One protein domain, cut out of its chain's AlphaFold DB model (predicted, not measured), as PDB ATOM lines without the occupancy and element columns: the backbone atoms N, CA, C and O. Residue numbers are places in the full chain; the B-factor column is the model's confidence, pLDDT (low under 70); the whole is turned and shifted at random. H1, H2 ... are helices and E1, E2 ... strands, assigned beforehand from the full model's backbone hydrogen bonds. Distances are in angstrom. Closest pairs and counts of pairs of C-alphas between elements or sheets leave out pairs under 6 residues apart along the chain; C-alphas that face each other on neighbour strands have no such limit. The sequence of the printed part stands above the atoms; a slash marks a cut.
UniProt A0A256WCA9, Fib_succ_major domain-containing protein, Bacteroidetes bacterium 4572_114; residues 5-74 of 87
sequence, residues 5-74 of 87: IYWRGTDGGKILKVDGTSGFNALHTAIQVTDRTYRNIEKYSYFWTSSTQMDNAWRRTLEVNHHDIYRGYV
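Overview. This is residues 5 to 74 of the 87 residues of the protein "Fib_succ_major domain-containing protein" of Bacteroidetes bacterium 4572_114 (UniProt A0A256WCA9). One strongly twisted antiparallel sheet, E1 E4 E3 E2, makes a wall with the short helix H1 over E3; a long loop, residues 17 to 43, swings out between H1 and E2. The 70 printed residues run E1 H1 E2 E3 E4, mostly strand, with under half in named elements. The whole is compact, with a radius of gyration of the C-alphas of 12.4 A and spans of 34 by 24 by 18 A.

Along the chain. E2, residues 44 to 53, is 23.0 A long and bends by 83 degrees at residue 50. E3 is residues 56 to 63, 20.9 A; E4, residues 69 to 74, 15.6 A, ends at (-34.228, 39.897, 10.045). E1, residues 6 to 8, 6.2 A, begins at (-35.762, 35.950, -2.861). H1 is residues 12 to 16, 6.3 A.

Arrangement. E2, E3 and E4 form a meander, each strand the antiparallel neighbour of the one before. N 47 and O 60 are 2.9 A apart in hairpin E2 and E3, N 59 and O 72 2.8 A in hairpin E3 and E4, N 8 and O 69 2.8 A between E1 and E4. H1 is on the sheet at a height of 8.6 A; its closest C-alphas to E3 are Gly 13 and Leu 62, 5.6 A. Its O i to N i+4 pair is within hydrogen-bond range.

Size, cuts and confidence. The C-alphas of Asp 19 and Met 54 are farthest apart, 36.3 A. The printed part has no cut; the link H1 to E2 is long. Residues 28 to 32, 34 and 36 are under pLDDT 70.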
ATOM      1  N   ILE A   5     -38.355  39.265  -0.821       85.69
ATOM      2  CA  ILE A   5     -37.418  38.279  -0.272       85.69
ATOM      3  C   ILE A   5     -37.256  37.172  -1.315       85.69
ATOM      4  O   ILE A   5     -38.253  36.558  -1.683       85.69
ATOM      5  N   TYR A   6     -36.042  36.957  -1.827       88.75
ATOM      6  CA  TYR A   6     -35.762  35.950  -2.861       88.75
ATOM      7  C   TYR A   6     -34.257  35.793  -3.119       88.75
ATOM      8  O   TYR A   6     -33.449  36.644  -2.729       88.75
ATOM      9  N   TRP A   7     -33.901  34.705  -3.801       88.62
ATOM     10  CA  TRP A   7     -32.592  34.496  -4.416       88.62
ATOM     11  C   TRP A   7     -32.423  35.424  -5.618       88.62
ATOM     12  O   TRP A   7     -33.310  35.518  -6.464       88.62
ATOM     13  N   ARG A   8     -31.316  36.171  -5.664       88.38
ATOM     14  CA  ARG A   8     -31.022  37.146  -6.720       88.38
ATOM     15  C   ARG A   8     -29.718  36.813  -7.426       88.38
ATOM     16  O   ARG A   8     -28.722  36.526  -6.767       88.38
ATOM     17  N   GLY A   9     -29.720  37.033  -8.735       86.62
ATOM     18  CA  GLY A   9     -28.564  36.821  -9.599       86.62
ATOM     19  C   GLY A   9     -28.632  35.472 -10.302       86.62
ATOM     20  O   GLY A   9     -29.696  34.864 -10.348       86.62
ATOM     21  N   THR A  10     -27.504  35.087 -10.888       86.69
ATOM     22  CA  THR A  10     -27.272  33.798 -11.560       86.69
ATOM     23  C   THR A  10     -26.088  33.055 -10.941       86.69
ATOM     24  O   THR A  10     -26.083  31.832 -10.835       86.69
ATOM     25  N   ASP A  11     -25.052  33.802 -10.557       90.06
ATOM     26  CA  ASP A  11     -23.779  33.277 -10.059       90.06
ATOM     27  C   ASP A  11     -23.105  34.194  -9.029       90.06
ATOM     28  O   ASP A  11     -21.987  33.926  -8.586       90.06
ATOM     29  N   GLY A  12     -23.779  35.265  -8.599       87.81
ATOM     30  CA  GLY A  12     -23.202  36.244  -7.677       87.81
ATOM     31  C   GLY A  12     -22.743  35.619  -6.357       87.81
ATOM     32  O   GLY A  12     -21.727  36.024  -5.802       87.81
ATOM     33  N   GLY A  13     -23.443  34.596  -5.870       87.75
ATOM     34  CA  GLY A  13     -23.018  33.843  -4.698       87.75
ATOM     35  C   GLY A  13     -21.814  32.945  -4.970       87.75
ATOM     36  O   GLY A  13     -20.932  32.859  -4.124       87.75
ATOM     37  N   LYS A  14     -21.723  32.337  -6.157       89.00
ATOM     38  CA  LYS A  14     -20.552  31.551  -6.580       89.00
ATOM     39  C   LYS A  14     -19.296  32.423  -6.687       89.00
ATOM     40  O   LYS A  14     -18.251  32.053  -6.172       89.00
ATOM     41  N   ILE A  15     -19.411  33.596  -7.305       91.00
ATOM     42  CA  ILE A  15     -18.292  34.523  -7.538       91.00
ATOM     43  C   ILE A  15     -17.725  35.101  -6.227       91.00
ATOM     44  O   ILE A  15     -16.538  35.424  -6.155       91.00
ATOM     45  N   LEU A  16     -18.562  35.249  -5.194       88.88
ATOM     46  CA  LEU A  16     -18.199  35.869  -3.914       88.88
ATOM     47  C   LEU A  16     -17.610  34.902  -2.877       88.88
ATOM     48  O   LEU A  16     -16.994  35.362  -1.916       88.88
ATOM     49  N   LYS A  17     -17.812  33.592  -3.033       88.38
ATOM     50  CA  LYS A  17     -17.290  32.564  -2.117       88.38
ATOM     51  C   LYS A  17     -15.788  32.342  -2.300       88.38
ATOM     52  O   LYS A  17     -15.176  32.869  -3.228       88.38
ATOM     53  N   VAL A  18     -15.212  31.545  -1.400       84.25
ATOM     54  CA  VAL A  18     -13.904  30.905  -1.611       84.25
ATOM     55  C   VAL A  18     -13.914  30.185  -2.967       84.25
ATOM     56  O   VAL A  18     -14.940  29.625  -3.352       84.25
ATOM     57  N   ASP A  19     -12.807  30.285  -3.701       84.94
ATOM     58  CA  ASP A  19     -12.631  29.810  -5.086       84.94
ATOM     59  C   ASP A  19     -13.468  30.554  -6.149       84.94
ATOM     60  O   ASP A  19     -13.460  30.205  -7.332       84.94
ATOM     61  N   GLY A  20     -14.177  31.612  -5.748       86.25
ATOM     62  CA  GLY A  20     -14.849  32.537  -6.650       86.25
ATOM     63  C   GLY A  20     -13.888  33.536  -7.303       86.25
ATOM     64  O   GLY A  20     -12.770  33.771  -6.849       86.25
ATOM     65  N   THR A  21     -14.336  34.187  -8.376       90.31
ATOM     66  CA  THR A  21     -13.496  35.092  -9.182       90.31
ATOM     67  C   THR A  21     -13.418  36.528  -8.657       90.31
ATOM     68  O   THR A  21     -12.650  37.324  -9.188       90.31
ATOM     69  N   SER A  22     -14.180  36.894  -7.618       87.50
ATOM     70  CA  SER A  22     -14.179  38.272  -7.085       87.50
ATOM     71  C   SER A  22     -12.992  38.611  -6.186       87.50
ATOM     72  O   SER A  22     -12.823  39.775  -5.827       87.50
ATOM     73  N   GLY A  23     -12.246  37.605  -5.719       84.00
ATOM     74  CA  GLY A  23     -11.242  37.776  -4.666       84.00
ATOM     75  C   GLY A  23     -11.823  38.108  -3.283       84.00
ATOM     76  O   GLY A  23     -11.060  38.342  -2.350       84.00
ATOM     77  N   PHE A  24     -13.155  38.125  -3.114       84.19
ATOM     78  CA  PHE A  24     -13.778  38.400  -1.816       84.19
ATOM     79  C   PHE A  24     -13.603  37.250  -0.820       84.19
ATOM     80  O   PHE A  24     -13.495  37.509   0.376       84.19
ATOM     81  N   ASN A  25     -13.561  36.005  -1.307       85.19
ATOM     82  CA  ASN A  25     -13.345  34.805  -0.499       85.19
ATOM     83  C   ASN A  25     -14.243  34.755   0.747       85.19
ATOM     84  O   ASN A  25     -13.765  34.579   1.867       85.19
ATOM     85  N   ALA A  26     -15.555  34.938   0.560       81.44
ATOM     86  CA  ALA A  26     -16.507  34.886   1.660       81.44
ATOM     87  C   ALA A  26     -16.424  33.531   2.373       81.44
ATOM     88  O   ALA A  26     -16.829  32.501   1.829       81.44
ATOM     89  N   LEU A  27     -15.920  33.549   3.605       73.94
ATOM     90  CA  LEU A  27     -15.875  32.377   4.463       73.94
ATOM     91  C   LEU A  27     -17.273  32.103   5.025       73.94
ATOM     92  O   LEU A  27     -17.975  33.014   5.480       73.94
ATOM     93  N   HIS A  28     -17.683  30.836   5.010       66.38
ATOM     94  CA  HIS A  28     -18.911  30.371   5.656       66.38
ATOM     95  C   HIS A  28     -18.691  30.281   7.170       66.38
ATOM     96  O   HIS A  28     -18.548  29.206   7.748       66.38
ATOM     97  N   THR A  29     -18.595  31.441   7.815       65.50
ATOM     98  CA  THR A  29     -18.415  31.535   9.262       65.50
ATOM     99  C   THR A  29     -19.742  31.349   9.986       65.50
ATOM    100  O   THR A  29     -20.813  31.670   9.473       65.50
ATOM    101  N   ALA A  30     -19.665  30.876  11.225       64.81
ATOM    102  CA  ALA A  30     -20.809  30.848  12.119       64.81
ATOM    103  C   ALA A  30     -21.467  32.234  12.272       64.81
ATOM    104  O   ALA A  30     -20.785  33.258  12.263       64.81
ATOM    105  N   ILE A  31     -22.783  32.266  12.495       67.75
ATOM    106  CA  ILE A  31     -23.489  33.474  12.946       67.75
ATOM    107  C   ILE A  31     -23.564  33.478  14.464       67.75
ATOM    108  O   ILE A  31     -23.999  32.474  15.028       67.75
ATOM    109  N   GLN A  32     -23.318  34.624  15.099       68.50
ATOM    110  CA  GLN A  32     -23.750  34.854  16.477       68.50
ATOM    111  C   GLN A  32     -25.232  35.269  16.519       68.50
ATOM    112  O   GLN A  32     -25.614  36.332  16.023       68.50
ATOM    113  N   VAL A  33     -26.088  34.421  17.092       71.25
ATOM    114  CA  VAL A  33     -27.504  34.757  17.323       71.25
ATOM    115  C   VAL A  33     -27.692  35.420  18.696       71.25
ATOM    116  O   VAL A  33     -26.758  35.474  19.496       71.25
ATOM    117  N   THR A  34     -28.897  35.923  18.969       67.38
ATOM    118  CA  THR A  34     -29.267  36.732  20.152       67.38
ATOM    119  C   THR A  34     -28.797  36.191  21.505       67.38
ATOM    120  O   THR A  34     -28.522  36.983  22.401       67.38
ATOM    121  N   ASP A  35     -28.617  34.877  21.636       73.00
ATOM    122  CA  ASP A  35     -28.228  34.225  22.895       73.00
ATOM    123  C   ASP A  35     -26.730  33.883  22.955       73.00
ATOM    124  O   ASP A  35     -26.329  32.933  23.622       73.00
ATOM    125  N   ARG A  36     -25.889  34.602  22.193       67.00
ATOM    126  CA  ARG A  36     -24.443  34.330  22.024       67.00
ATOM    127  C   ARG A  36     -24.129  32.919  21.513       67.00
ATOM    128  O   ARG A  36     -22.985  32.475  21.588       67.00
ATOM    129  N   THR A  37     -25.125  32.220  20.976       73.56
ATOM    130  CA  THR A  37     -24.946  30.904  20.367       73.56
ATOM    131  C   THR A  37     -24.549  31.048  18.905       73.56
ATOM    132  O   THR A  37     -24.912  32.015  18.230       73.56
ATOM    133  N   TYR A  38     -23.791  30.070  18.419       72.44
ATOM    134  CA  TYR A  38     -23.335  30.016  17.040       72.44
ATOM    135  C   TYR A  38     -24.197  29.040  16.243       72.44
ATOM    136  O   TYR A  38     -24.378  27.893  16.649       72.44
ATOM    137  N   ARG A  39     -24.761  29.486  15.117       72.81
ATOM    138  CA  ARG A  39     -25.571  28.639  14.222       72.81
ATOM    139  C   ARG A  39     -25.059  28.717  12.791       72.81
ATOM    140  O   ARG A  39     -24.375  29.672  12.426       72.81
ATOM    141  N   ASN A  40     -25.454  27.732  11.980       74.81
ATOM    142  CA  ASN A  40     -25.219  27.713  10.532       74.81
ATOM    143  C   ASN A  40     -23.735  27.735  10.123       74.81
ATOM    144  O   ASN A  40     -23.403  28.199   9.033       74.81
ATOM    145  N   ILE A  41     -22.879  27.196  10.996       72.00
ATOM    146  CA  ILE A  41     -21.441  27.004  10.782       72.00
ATOM    147  C   ILE A  41     -21.229  26.279   9.446       72.00
ATOM    148  O   ILE A  41     -21.944  25.316   9.164       72.00
ATOM    149  N   GLU A  42     -20.317  26.789   8.613       76.62
ATOM    150  CA  GLU A  42     -19.924  26.239   7.303       76.62
ATOM    151  C   GLU A  42     -21.015  26.158   6.222       76.62
ATOM    152  O   GLU A  42     -20.722  25.842   5.073       76.62
ATOM    153  N   LYS A  43     -22.268  26.500   6.537       82.38
ATOM    154  CA  LYS A  43     -23.373  26.427   5.569       82.38
ATOM    155  C   LYS A  43     -23.725  27.769   4.953       82.38
ATOM    156  O   LYS A  43     -24.184  27.814   3.814       82.38
ATOM    157  N   TYR A  44     -23.550  28.854   5.702       85.75
ATOM    158  CA  TYR A  44     -24.047  30.160   5.299       85.75
ATOM    159  C   TYR A  44     -23.131  31.302   5.754       85.75
ATOM    160  O   TYR A  44     -22.620  31.274   6.868       85.75
ATOM    161  N   SER A  45     -23.026  32.353   4.941       86.31
ATOM    162  CA  SER A  45     -22.400  33.634   5.303       86.31
ATOM    163  C   SER A  45     -23.441  34.745   5.266       86.31
ATOM    164  O   SER A  45     -24.222  34.829   4.317       86.31
ATOM    165  N   TYR A  46     -23.455  35.618   6.274       86.81
ATOM    166  CA  TYR A  46     -24.473  36.657   6.437       86.81
ATOM    167  C   TYR A  46     -23.825  38.027   6.464       86.81
ATOM    168  O   TYR A  46     -22.863  38.252   7.196       86.81
ATOM    169  N   PHE A  47     -24.404  38.941   5.693       87.25
ATOM    170  CA  PHE A  47     -23.916  40.302   5.564       87.25
ATOM    171  C   PHE A  47     -25.054  41.281   5.783       87.25
ATOM    172  O   PHE A  47     -26.094  41.187   5.120       87.25
ATOM    173  N   TRP A  48     -24.856  42.231   6.691       88.31
ATOM    174  CA  TRP A  48     -25.764  43.363   6.812       88.31
ATOM    175  C   TRP A  48     -25.682  44.251   5.571       88.31
ATOM    176  O   TRP A  48     -24.635  44.385   4.938       88.31
ATOM    177  N   THR A  49     -26.806  44.869   5.224       83.06
ATOM    178  CA  THR A  49     -26.847  45.967   4.252       83.06
ATOM    179  C   THR A  49     -27.140  47.273   4.980       83.06
ATOM    180  O   THR A  49     -27.667  47.255   6.090       83.06
ATOM    181  N   SER A  50     -26.852  48.411   4.348       80.00
ATOM    182  CA  SER A  50     -27.110  49.744   4.915       80.00
ATOM    183  C   SER A  50     -28.598  50.078   5.090       80.00
ATOM    184  O   SER A  50     -28.935  51.114   5.654       80.00
ATOM    185  N   SER A  51     -29.509  49.228   4.606       80.88
ATOM    186  CA  SER A  51     -30.950  49.457   4.676       80.88
ATOM    187  C   SER A  51     -31.560  48.819   5.925       80.88
ATOM    188  O   SER A  51     -31.671  47.593   6.021       80.88
ATOM    189  N   THR A  52     -32.032  49.658   6.844       80.44
ATOM    190  CA  THR A  52     -32.759  49.252   8.053       80.44
ATOM    191  C   THR A  52     -34.232  49.666   7.979       80.44
ATOM    192  O   THR A  52     -34.606  50.590   7.258       80.44
ATOM    193  N   GLN A  53     -35.090  48.938   8.693       78.56
ATOM    194  CA  GLN A  53     -36.514  49.216   8.841       78.56
ATOM    195  C   GLN A  53     -36.973  48.826  10.254       78.56
ATOM    196  O   GLN A  53     -37.282  47.663  10.520       78.56
ATOM    197  N   MET A  54     -37.066  49.822  11.142       83.38
ATOM    198  CA  MET A  54     -37.432  49.639  12.555       83.38
ATOM    199  C   MET A  54     -36.549  48.567  13.224       83.38
ATOM    200  O   MET A  54     -35.327  48.694  13.222       83.38
ATOM    201  N   ASP A  55     -37.160  47.497  13.738       85.12
ATOM    202  CA  ASP A  55     -36.482  46.386  14.408       85.12
ATOM    203  C   ASP A  55     -35.849  45.378  13.447       85.12
ATOM    204  O   ASP A  55     -35.191  44.444  13.898       85.12
ATOM    205  N   ASN A  56     -36.049  45.525  12.135       86.25
ATOM    206  CA  ASN A  56     -35.501  44.634  11.123       86.25
ATOM    207  C   ASN A  56     -34.484  45.360  10.243       86.25
ATOM    208  O   ASN A  56     -34.608  46.544   9.950       86.25
ATOM    209  N   ALA A  57     -33.490  44.636   9.751       88.38
ATOM    210  CA  ALA A  57     -32.561  45.132   8.749       88.38
ATOM    211  C   ALA A  57     -32.431  44.143   7.599       88.38
ATOM    212  O   ALA A  57     -32.609  42.931   7.759       88.38
ATOM    213  N   TRP A  58     -32.142  44.671   6.413       89.75
ATOM    214  CA  TRP A  58     -31.906  43.850   5.237       89.75
ATOM    215  C   TRP A  58     -30.538  43.181   5.332       89.75
ATOM    216  O   TRP A  58     -29.524  43.822   5.620       89.75
ATOM    217  N   ARG A  59     -30.510  41.891   5.013       89.19
ATOM    218  CA  ARG A  59     -29.310  41.066   4.927       89.19
ATOM    219  C   ARG A  59     -29.146  40.449   3.546       89.19
ATOM    220  O   ARG A  59     -30.118  40.195   2.824       89.19
ATOM    221  N   ARG A  60     -27.894  40.158   3.212       90.50
ATOM    222  CA  ARG A  60     -27.509  39.254   2.131       90.50
ATOM    223  C   ARG A  60     -26.965  37.968   2.713       90.50
ATOM    224  O   ARG A  60     -26.308  37.988   3.753       90.50
ATOM    225  N   THR A  61     -27.250  36.861   2.040       89.94
ATOM    226  CA  THR A  61     -26.770  35.554   2.470       89.94
ATOM    227  C   THR A  61     -26.241  34.752   1.306       89.94
ATOM    228  O   THR A  61     -26.881  34.662   0.259       89.94
ATOM    229  N   LEU A  62     -25.059  34.193   1.531       89.62
ATOM    230  CA  LEU A  62     -24.435  33.195   0.682       89.62
ATOM    231  C   LEU A  62     -24.659  31.845   1.351       89.62
ATOM    232  O   LEU A  62     -24.458  31.730   2.557       89.62
ATOM    233  N   GLU A  63     -25.114  30.858   0.599       88.81
ATOM    234  CA  GLU A  63     -25.303  29.482   1.066       88.81
ATOM    235  C   GLU A  63     -24.436  28.577   0.216       88.81
ATOM    236  O   GLU A  63     -24.339  28.816  -0.984       88.81
ATOM    237  N   VAL A  64     -23.801  27.574   0.817       85.00
ATOM    238  CA  VAL A  64     -22.745  26.793   0.161       85.00
ATOM    239  C   VAL A  64     -23.185  26.185  -1.179       85.00
ATOM    240  O   VAL A  64     -22.436  26.312  -2.150       85.00
ATOM    241  N   ASN A  65     -24.417  25.674  -1.289       87.81
ATOM    242  CA  ASN A  65     -24.906  24.989  -2.493       87.81
ATOM    243  C   ASN A  65     -25.615  25.899  -3.511       87.81
ATOM    244  O   ASN A  65     -25.809  25.491  -4.654       87.81
ATOM    245  N   HIS A  66     -25.979  27.131  -3.147       89.12
ATOM    246  CA  HIS A  66     -26.603  28.075  -4.073       89.12
ATOM    247  C   HIS A  66     -25.592  28.978  -4.779       89.12
ATOM    248  O   HIS A  66     -24.680  29.550  -4.179       89.12
ATOM    249  N   HIS A  67     -25.799  29.170  -6.079       91.69
ATOM    250  CA  HIS A  67     -25.029  30.124  -6.879       91.69
ATOM    251  C   HIS A  67     -25.544  31.563  -6.754       91.69
ATOM    252  O   HIS A  67     -24.801  32.501  -7.035       91.69
ATOM    253  N   ASP A  68     -26.774  31.745  -6.282       92.38
ATOM    254  CA  ASP A  68     -27.424  33.044  -6.134       92.38
ATOM    255  C   ASP A  68     -27.146  33.683  -4.768       92.38
ATOM    256  O   ASP A  68     -26.672  33.044  -3.827       92.38
ATOM    257  N   ILE A  69     -27.495  34.964  -4.635       91.00
ATOM    258  CA  ILE A  69     -27.427  35.692  -3.365       91.00
ATOM    259  C   ILE A  69     -28.835  35.833  -2.803       91.00
ATOM    260  O   ILE A  69     -29.683  36.525  -3.376       91.00
ATOM    261  N   TYR A  70     -29.081  35.253  -1.634       90.94
ATOM    262  CA  TYR A  70     -30.352  35.443  -0.952       90.94
ATOM    263  C   TYR A  70     -30.452  36.852  -0.363       90.94
ATOM    264  O   TYR A  70     -29.510  37.360   0.254       90.94
ATOM    265  N   ARG A  71     -31.615  37.490  -0.527       90.00
ATOM    266  CA  ARG A  71     -31.971  38.749   0.136       90.00
ATOM    267  C   ARG A  71     -33.169  38.527   1.045       90.00
ATOM    268  O   ARG A  71     -34.227  38.127   0.569       90.00
ATOM    269  N   GLY A  72     -33.028  38.891   2.313       89.69
ATOM    270  CA  GLY A  72     -34.121  38.888   3.283       89.69
ATOM    271  C   GLY A  72     -33.920  39.966   4.337       89.69
ATOM    272  O   GLY A  72     -32.886  40.627   4.341       89.69
ATOM    273  N   TYR A  73     -34.889  40.149   5.226       89.19
ATOM    274  CA  TYR A  73     -34.725  40.978   6.416       89.19
ATOM    275  C   TYR A  73     -34.818  40.113   7.668       89.19
ATOM    276  O   TYR A  73     -35.408  39.033   7.652       89.19
ATOM    277  N   VAL A  74     -34.185  40.561   8.741       88.00
ATOM    278  CA  VAL A  74     -34.228  39.897  10.045       88.00
ATOM    279  C   VAL A  74     -33.982  40.924  11.136       88.00
ATOM    280  O   VAL A  74     -33.525  42.030  10.848       88.00
TER     281      VAL A  74